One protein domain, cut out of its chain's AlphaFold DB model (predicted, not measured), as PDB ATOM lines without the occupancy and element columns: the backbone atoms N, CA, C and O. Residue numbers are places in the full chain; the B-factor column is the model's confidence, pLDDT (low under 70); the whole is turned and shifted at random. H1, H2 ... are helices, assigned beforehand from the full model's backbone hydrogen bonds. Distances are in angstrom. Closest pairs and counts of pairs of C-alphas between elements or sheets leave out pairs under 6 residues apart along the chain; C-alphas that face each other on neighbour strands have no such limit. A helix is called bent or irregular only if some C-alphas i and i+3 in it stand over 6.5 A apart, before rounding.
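AT A GLANCE: This is residues 36 to 100 of the 100 residues of an uncharacterized protein of Nosema ceranae (UniProt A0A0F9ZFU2). Two helices, H1 and H2, make a helical hairpin, and a third, H3, folds back loosely beside it, so that the three centres form a triangle. H3 has a kink of 62 degrees near residue 93, and residues 74 to 79 stick out at one end. The printed part has 65 residues with three named helices in the order H1, H2, H3 and no named strand, and its class is all helix. It is only just loose, close to compact, with a radius of gyration of the C-alphas of 13.1 A, and its C-alphas span 42 by 21 by 18 A, a rod.

HOW THE PARTS SIT: H1, residues 36 to 47, and H2, residues 53 to 70, form a hairpin. They touch, with the closest C-alphas, those of Ile 39 and Ile 60, 6.5 A apart, and run opposite ways at a shallow tilt of 9 degrees. H3, residues 79 to 99, is irregular, with C-alphas 90 and 93 7.8 A apart, and its line is a rough one. H3 and H1 are close but not clearly touching; their closest C-alphas, those of Val 36 and Val 87, are 7.6 A apart, and they run the same way at a shallow tilt of 20 degrees. H3 and H2 are close but not clearly touching; their closest C-alphas, those of Lys 57 and Ile 98, are 6.3 A apart, and they run opposite ways at a shallow tilt of 23 degrees. Every O i to N i+4 pair is within hydrogen-bond range in H1 and H2, and 14 of 17 are in H3.

IN THESE COORDINATES: H1 begins at C-alpha 36, at (17.922, 25.496, -43.551), and is 16.6 A long from first to last C-alpha. H2 is 26.0 A long and ends at C-alpha 70, at (22.700, 19.656, -54.022). H3 is 28.2 A long and ends at C-alpha 99, at (25.869, 10.682, -34.660).

THE WHOLE: The two C-alphas farthest apart, those of Gln 49 and Asp 76, are 42.6 A apart. The printed part has no cut; the link from H1 to H2 is tight and that from H2 to H3 is short. The mean pLDDT of the printed part is 72.5, and residues 71 to 85, 87 to 89 and 91 to 100 are under 70.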
ATOM      1  N   VAL A  36      17.431  24.949 -44.826       78.44
ATOM      2  CA  VAL A  36      17.922  25.496 -43.551       78.44
ATOM      3  C   VAL A  36      16.776  26.007 -42.681       78.44
ATOM      4  O   VAL A  36      16.794  25.807 -41.464       78.44
ATOM      5  N   ILE A  37      15.772  26.660 -43.266       85.25
ATOM      6  CA  ILE A  37      14.567  27.076 -42.536       85.25
ATOM      7  C   ILE A  37      13.851  25.848 -41.965       85.25
ATOM      8  O   ILE A  37      13.494  25.857 -40.787       85.25
ATOM      9  N   GLU A  38      13.713  24.774 -42.743       87.44
ATOM     10  CA  GLU A  38      13.117  23.518 -42.275       87.44
ATOM     11  C   GLU A  38      13.899  22.895 -41.112       87.44
ATOM     12  O   GLU A  38      13.294  22.513 -40.108       87.44
ATOM     13  N   ILE A  39      15.236  22.868 -41.178       81.62
ATOM     14  CA  ILE A  39      16.082  22.401 -40.066       81.62
ATOM     15  C   ILE A  39      15.825  23.232 -38.800       81.62
ATOM     16  O   ILE A  39      15.649  22.668 -37.718       81.62
ATOM     17  N   ASN A  40      15.767  24.563 -38.919       80.88
ATOM     18  CA  ASN A  40      15.507  25.449 -37.779       80.88
ATOM     19  C   ASN A  40      14.105  25.231 -37.187       80.88
ATOM     20  O   ASN A  40      13.949  25.182 -35.966       80.88
ATOM     21  N   LEU A  41      13.082  25.069 -38.028       88.75
ATOM     22  CA  LEU A  41      11.722  24.766 -37.576       88.75
ATOM     23  C   LEU A  41      11.677  23.427 -36.838       88.75
ATOM     24  O   LEU A  41      11.143  23.344 -35.734       88.75
ATOM     25  N   LEU A  42      12.305  22.398 -37.402       86.44
ATOM     26  CA  LEU A  42      12.380  21.071 -36.805       86.44
ATOM     27  C   LEU A  42      13.106  21.088 -35.448       86.44
ATOM     28  O   LEU A  42      12.680  20.409 -34.514       86.44
ATOM     29  N   GLN A  43      14.157  21.902 -35.297       82.44
ATOM     30  CA  GLN A  43      14.810  22.139 -34.004       82.44
ATOM     31  C   GLN A  43      13.858  22.748 -32.973       82.44
ATOM     32  O   GLN A  43      13.834  22.296 -31.828       82.44
ATOM     33  N   VAL A  44      13.067  23.751 -33.367       87.69
ATOM     34  CA  VAL A  44      12.082  24.386 -32.480       87.69
ATOM     35  C   VAL A  44      11.003  23.387 -32.059       87.69
ATOM     36  O   VAL A  44      10.683  23.311 -30.874       87.69
ATOM     37  N   LEU A  45      10.472  22.597 -32.994       88.38
ATOM     38  CA  LEU A  45       9.448  21.585 -32.708       88.38
ATOM     39  C   LEU A  45       9.969  20.501 -31.751       88.38
ATOM     40  O   LEU A  45       9.307  20.163 -30.771       88.38
ATOM     41  N   ASN A  46      11.191  20.011 -31.969       85.19
ATOM     42  CA  ASN A  46      11.820  19.041 -31.071       85.19
ATOM     43  C   ASN A  46      12.104  19.630 -29.679       85.19
ATOM     44  O   ASN A  46      11.887  18.962 -28.672       85.19
ATOM     45  N   ALA A  47      12.520  20.900 -29.590       85.06
ATOM     46  CA  ALA A  47      12.710  21.580 -28.306       85.06
ATOM     47  C   ALA A  47      11.399  21.719 -27.509       85.06
ATOM     48  O   ALA A  47      11.418  21.680 -26.280       85.06
ATOM     49  N   LYS A  48      10.261  21.837 -28.203       91.75
ATOM     50  CA  LYS A  48       8.917  21.816 -27.606       91.75
ATOM     51  C   LYS A  48       8.383  20.407 -27.325       91.75
ATOM     52  O   LYS A  48       7.269  20.288 -26.825       91.75
ATOM     53  N   GLN A  49       9.158  19.361 -27.624       86.81
ATOM     54  CA  GLN A  49       8.749  17.953 -27.536       86.81
ATOM     55  C   GLN A  49       7.538  17.611 -28.427       86.81
ATOM     56  O   GLN A  49       6.832  16.637 -28.180       86.81
ATOM     57  N   GLU A  50       7.304  18.399 -29.481       86.75
ATOM     58  CA  GLU A  50       6.225  18.177 -30.454       86.75
ATOM     59  C   GLU A  50       6.607  17.128 -31.514       86.75
ATOM     60  O   GLU A  50       5.748  16.629 -32.236       86.75
ATOM     61  N   VAL A  51       7.893  16.772 -31.595       83.75
ATOM     62  CA  VAL A  51       8.436  15.717 -32.459       83.75
ATOM     63  C   VAL A  51       9.235  14.753 -31.589       83.75
ATOM     64  O   VAL A  51      10.018  15.180 -30.740       83.75
ATOM     65  N   GLY A  52       9.042  13.448 -31.787       85.00
ATOM     66  CA  GLY A  52       9.803  12.430 -31.066       85.00
ATOM     67  C   GLY A  52      11.276  12.417 -31.482       85.00
ATOM     68  O   GLY A  52      11.596  12.603 -32.653       85.00
ATOM     69  N   GLU A  53      12.183  12.124 -30.548       82.62
ATOM     70  CA  GLU A  53      13.637  12.184 -30.785       82.62
ATOM     71  C   GLU A  53      14.097  11.330 -31.984       82.62
ATOM     72  O   GLU A  53      14.967  11.738 -32.754       82.62
ATOM     73  N   VAL A  54      13.501  10.151 -32.178       83.50
ATOM     74  CA  VAL A  54      13.837   9.251 -33.295       83.50
ATOM     75  C   VAL A  54      13.427   9.850 -34.642       83.50
ATOM     76  O   VAL A  54      14.200   9.818 -35.600       83.50
ATOM     77  N   GLU A  55      12.220  10.405 -34.714       86.38
ATOM     78  CA  GLU A  55      11.696  11.044 -35.922       86.38
ATOM     79  C   GLU A  55      12.489  12.307 -36.249       86.38
ATOM     80  O   GLU A  55      12.928  12.491 -37.381       86.38
ATOM     81  N   TYR A  56      12.793  13.104 -35.226       84.00
ATOM     82  CA  TYR A  56      13.661  14.267 -35.323       84.00
ATOM     83  C   TYR A  56      15.023  13.935 -35.951       84.00
ATOM     84  O   TYR A  56      15.418  14.551 -36.943       84.00
ATOM     85  N   LYS A  57      15.728  12.928 -35.414       79.31
ATOM     86  CA  LYS A  57      17.044  12.500 -35.917       79.31
ATOM     87  C   LYS A  57      16.982  12.043 -37.373       79.31
ATOM     88  O   LYS A  57      17.849  12.404 -38.168       79.31
ATOM     89  N   LYS A  58      15.949  11.274 -37.730       83.56
ATOM     90  CA  LYS A  58      15.751  10.778 -39.097       83.56
ATOM     91  C   LYS A  58      15.523  11.925 -40.080       83.56
ATOM     92  O   LYS A  58      16.186  11.970 -41.114       83.56
ATOM     93  N   THR A  59      14.626  12.849 -39.751       83.25
ATOM     94  CA  THR A  59      14.278  13.966 -40.634       83.25
ATOM     95  C   THR A  59      15.453  14.929 -40.802       83.25
ATOM     96  O   THR A  59      15.742  15.342 -41.921       83.25
ATOM     97  N   ILE A  60      16.219  15.214 -39.740       82.00
ATOM     98  CA  ILE A  60      17.444  16.024 -39.863       82.00
ATOM     99  C   ILE A  60      18.469  15.378 -40.787       82.00
ATOM    100  O   ILE A  60      19.047  16.064 -41.629       82.00
ATOM    101  N   LEU A  61      18.698  14.070 -40.650       77.06
ATOM    102  CA  LEU A  61      19.637  13.366 -41.517       77.06
ATOM    103  C   LEU A  61      19.210  13.469 -42.988       77.06
ATOM    104  O   LEU A  61      20.052  13.727 -43.843       77.06
ATOM    105  N   GLN A  62      17.915  13.323 -43.275       81.56
ATOM    106  CA  GLN A  62      17.379  13.474 -44.631       81.56
ATOM    107  C   GLN A  62      17.591  14.887 -45.183       81.56
ATOM    108  O   GLN A  62      18.081  15.027 -46.299       81.56
ATOM    109  N   LEU A  63      17.296  15.930 -44.402       81.75
ATOM    110  CA  LEU A  63      17.488  17.322 -44.831       81.75
ATOM    111  C   LEU A  63      18.954  17.618 -45.165       81.75
ATOM    112  O   LEU A  63      19.257  18.284 -46.150       81.75
ATOM    113  N   ILE A  64      19.878  17.072 -44.381       74.88
ATOM    114  CA  ILE A  64      21.313  17.273 -44.595       74.88
ATOM    115  C   ILE A  64      21.828  16.470 -45.784       74.88
ATOM    116  O   ILE A  64      22.680  16.962 -46.521       74.88
ATOM    117  N   GLN A  65      21.290  15.272 -46.015       74.25
ATOM    118  CA  GLN A  65      21.552  14.527 -47.245       74.25
ATOM    119  C   GLN A  65      21.076  15.300 -48.475       74.25
ATOM    120  O   GLN A  65      21.821  15.362 -49.448       74.25
ATOM    121  N   SER A  66      19.905  15.942 -48.417       79.00
ATOM    122  CA  SER A  66      19.429  16.814 -49.494       79.00
ATOM    123  C   SER A  66      20.386  17.985 -49.727       79.00
ATOM    124  O   SER A  66      20.823  18.185 -50.851       79.00
ATOM    125  N   ILE A  67      20.813  18.694 -48.673       75.25
ATOM    126  CA  ILE A  67      21.815  19.773 -48.793       75.25
ATOM    127  C   ILE A  67      23.110  19.258 -49.440       75.25
ATOM    128  O   ILE A  67      23.682  19.915 -50.305       75.25
ATOM    129  N   SER A  68      23.572  18.073 -49.037       70.31
ATOM    130  CA  SER A  68      24.795  17.477 -49.572       70.31
ATOM    131  C   SER A  68      24.669  17.050 -51.032       70.31
ATOM    132  O   SER A  68      25.639  17.184 -51.769       70.31
ATOM    133  N   ALA A  69      23.519  16.510 -51.438       71.69
ATOM    134  CA  ALA A  69      23.264  16.077 -52.812       71.69
ATOM    135  C   ALA A  69      23.215  17.265 -53.779       71.69
ATOM    136  O   ALA A  69      23.586  17.145 -54.943       71.69
ATOM    137  N   GLU A  70      22.784  18.414 -53.270       73.75
ATOM    138  CA  GLU A  70      22.700  19.656 -54.022       73.75
ATOM    139  C   GLU A  70      24.037  20.399 -54.083       73.75
ATOM    140  O   GLU A  70      24.183  21.291 -54.915       73.75
ATOM    141  N   ASN A  71      25.017  20.017 -53.251       66.94
ATOM    142  CA  ASN A  71      26.338  20.632 -53.199       66.94
ATOM    143  C   ASN A  71      27.276  20.083 -54.283       66.94
ATOM    144  O   ASN A  71      27.857  19.008 -54.147       66.94
ATOM    145  N   CYS A  72      27.472  20.865 -55.339       62.59
ATOM    146  CA  CYS A  72      28.360  20.572 -56.454       62.59
ATOM    147  C   CYS A  72      29.143  21.843 -56.789       62.59
ATOM    148  O   CYS A  72      28.576  22.791 -57.319       62.59
ATOM    149  N   CYS A  73      30.434  21.922 -56.463       57.28
ATOM    150  CA  CYS A  73      31.195  23.145 -56.720       57.28
ATOM    151  C   CYS A  73      32.694  22.872 -56.892       57.28
ATOM    152  O   CYS A  73      33.261  22.011 -56.225       57.28
ATOM    153  N   CYS A  74      33.348  23.634 -57.774       52.25
ATOM    154  CA  CYS A  74      34.807  23.694 -57.881       52.25
ATOM    155  C   CYS A  74      35.448  24.146 -56.575       52.25
ATOM    156  O   CYS A  74      35.109  25.219 -56.092       52.25
ATOM    157  N   ILE A  75      36.480  23.442 -56.103       47.81
ATOM    158  CA  ILE A  75      37.318  23.851 -54.957       47.81
ATOM    159  C   ILE A  75      37.726  25.336 -55.019       47.81
ATOM    160  O   ILE A  75      37.758  26.001 -53.983       47.81
ATOM    161  N   ASP A  76      37.963  25.860 -56.226       40.91
ATOM    162  CA  ASP A  76      38.589  27.166 -56.444       40.91
ATOM    163  C   ASP A  76      37.624  28.327 -56.784       40.91
ATOM    164  O   ASP A  76      38.069  29.472 -56.843       40.91
ATOM    165  N   ALA A  77      36.314  28.098 -56.977       50.41
ATOM    166  CA  ALA A  77      35.374  29.131 -57.469       50.41
ATOM    167  C   ALA A  77      34.025  29.140 -56.722       50.41
ATOM    168  O   ALA A  77      32.969  28.921 -57.311       50.41
ATOM    169  N   CYS A  78      34.053  29.323 -55.401       58.19
ATOM    170  CA  CYS A  78      33.054  28.670 -54.557       58.19
ATOM    171  C   CYS A  78      32.373  29.580 -53.522       58.19
ATOM    172  O   CYS A  78      32.335  29.251 -52.337       58.19
ATOM    173  N   GLU A  79      31.765  30.694 -53.954       56.91
ATOM    174  CA  GLU A  79      30.814  31.451 -53.111       56.91
ATOM    175  C   GLU A  79      29.725  30.526 -52.529       56.91
ATOM    176  O   GLU A  79      29.399  30.604 -51.343       56.91
ATOM    177  N   TYR A  80      29.264  29.550 -53.319       62.28
ATOM    178  CA  TYR A  80      28.285  28.550 -52.894       62.28
ATOM    179  C   TYR A  80      28.803  27.586 -51.811       62.28
ATOM    180  O   TYR A  80      28.109  27.315 -50.835       62.28
ATOM    181  N   ASN A  81      30.040  27.094 -51.910       61.75
ATOM    182  CA  ASN A  81      30.608  26.219 -50.876       61.75
ATOM    183  C   ASN A  81      30.951  26.987 -49.601       61.75
ATOM    184  O   ASN A  81      30.855  26.415 -48.521       61.75
ATOM    185  N   TYR A  82      31.322  28.271 -49.678       66.38
ATOM    186  CA  TYR A  82      31.426  29.098 -48.471       66.38
ATOM    187  C   TYR A  82      30.076  29.180 -47.757       66.38
ATOM    188  O   TYR A  82      30.007  28.900 -46.561       66.38
ATOM    189  N   PHE A  83      29.000  29.444 -48.503       68.31
ATOM    190  CA  PHE A  83      27.641  29.460 -47.970       68.31
ATOM    191  C   PHE A  83      27.236  28.113 -47.343       68.31
ATOM    192  O   PHE A  83      26.834  28.068 -46.179       68.31
ATOM    193  N   VAL A  84      27.413  26.998 -48.061       65.19
ATOM    194  CA  VAL A  84      27.087  25.652 -47.559       65.19
ATOM    195  C   VAL A  84      27.943  25.282 -46.341       65.19
ATOM    196  O   VAL A  84      27.417  24.793 -45.340       65.19
ATOM    197  N   ASN A  85      29.250  25.560 -46.359       67.25
ATOM    198  CA  ASN A  85      30.127  25.288 -45.218       67.25
ATOM    199  C   ASN A  85      29.743  26.100 -43.980       67.25
ATOM    200  O   ASN A  85      29.800  25.567 -42.870       67.25
ATOM    201  N   ASP A  86      29.349  27.363 -44.141       72.62
ATOM    202  CA  ASP A  86      28.900  28.196 -43.026       72.62
ATOM    203  C   ASP A  86      27.586  27.680 -42.434       72.62
ATOM    204  O   ASP A  86      27.457  27.570 -41.208       72.62
ATOM    205  N   VAL A  87      26.648  27.262 -43.290       67.56
ATOM    206  CA  VAL A  87      25.414  26.590 -42.871       67.56
ATOM    207  C   VAL A  87      25.731  25.340 -42.050       67.56
ATOM    208  O   VAL A  87      25.200  25.179 -40.950       67.56
ATOM    209  N   ILE A  88      26.625  24.469 -42.520       65.44
ATOM    210  CA  ILE A  88      26.949  23.220 -41.817       65.44
ATOM    211  C   ILE A  88      27.684  23.504 -40.507       65.44
ATOM    212  O   ILE A  88      27.338  22.932 -39.473       65.44
ATOM    213  N   LYS A  89      28.667  24.416 -40.504       68.75
ATOM    214  CA  LYS A  89      29.393  24.811 -39.285       68.75
ATOM    215  C   LYS A  89      28.437  25.284 -38.198       68.75
ATOM    216  O   LYS A  89      28.584  24.864 -37.050       68.75
ATOM    217  N   LYS A  90      27.432  26.089 -38.557       71.06
ATOM    218  CA  LYS A  90      26.417  26.589 -37.620       71.06
ATOM    219  C   LYS A  90      25.619  25.465 -36.947       71.06
ATOM    220  O   LYS A  90      25.211  25.619 -35.800       71.06
ATOM    221  N   HIS A  91      25.449  24.328 -37.622       67.12
ATOM    222  CA  HIS A  91      24.696  23.177 -37.115       67.12
ATOM    223  C   HIS A  91      25.593  22.015 -36.648       67.12
ATOM    224  O   HIS A  91      25.085  20.973 -36.244       67.12
ATOM    225  N   SER A  92      26.917  22.181 -36.645       66.06
ATOM    226  CA  SER A  92      27.882  21.113 -36.329       66.06
ATOM    227  C   SER A  92      27.670  20.458 -34.957       66.06
ATOM    228  O   SER A  92      27.667  19.235 -34.864       66.06
ATOM    229  N   SER A  93      27.397  21.249 -33.915       66.81
ATOM    230  CA  SER A  93      27.152  20.748 -32.552       66.81
ATOM    231  C   SER A  93      25.895  19.883 -32.435       66.81
ATOM    232  O   SER A  93      25.801  19.021 -31.561       66.81
ATOM    233  N   LEU A  94      24.914  20.119 -33.307       65.44
ATOM    234  CA  LEU A  94      23.709  19.311 -33.409       65.44
ATOM    235  C   LEU A  94      24.026  17.966 -34.059       65.44
ATOM    236  O   LEU A  94      23.586  16.932 -33.569       65.44
ATOM    237  N   LEU A  95      24.808  17.992 -35.136       61.97
ATOM    238  CA  LEU A  95      25.215  16.787 -35.849       61.97
ATOM    239  C   LEU A  95      26.036  15.873 -34.960       61.97
ATOM    240  O   LEU A  95      25.777  14.674 -34.919       61.97
ATOM    241  N   ASP A  96      26.931  16.445 -34.163       64.38
ATOM    242  CA  ASP A  96      27.703  15.675 -33.196       64.38
ATOM    243  C   ASP A  96      26.802  14.896 -32.224       64.38
ATOM    244  O   ASP A  96      27.085  13.740 -31.952       64.38
ATOM    245  N   LYS A  97      25.669  15.456 -31.776       61.38
ATOM    246  CA  LYS A  97      24.718  14.782 -30.860       61.38
ATOM    247  C   LYS A  97      23.823  13.723 -31.509       61.38
ATOM    248  O   LYS A  97      23.156  12.966 -30.808       61.38
ATOM    249  N   ILE A  98      23.684  13.748 -32.831       55.19
ATOM    250  CA  ILE A  98      22.843  12.789 -33.560       55.19
ATOM    251  C   ILE A  98      23.663  11.551 -33.938       55.19
ATOM    252  O   ILE A  98      23.104  10.457 -34.015       55.19
ATOM    253  N   PHE A  99      24.972  11.721 -34.148       50.22
ATOM    254  CA  PHE A  99      25.869  10.682 -34.660       50.22
ATOM    255  C   PHE A  99      26.903  10.154 -33.645       50.22
ATOM    256  O   PHE A  99      27.591   9.189 -33.979       50.22
ATOM    257  N   TYR A 100      26.999  10.735 -32.441       45.22
ATOM    258  CA  TYR A 100      27.680  10.180 -31.257       45.22
ATOM    259  C   TYR A 100      26.690  10.002 -30.104       45.22
ATOM    260  O   TYR A 100      26.890   9.043 -29.325       45.22
TER     261      TYR A 100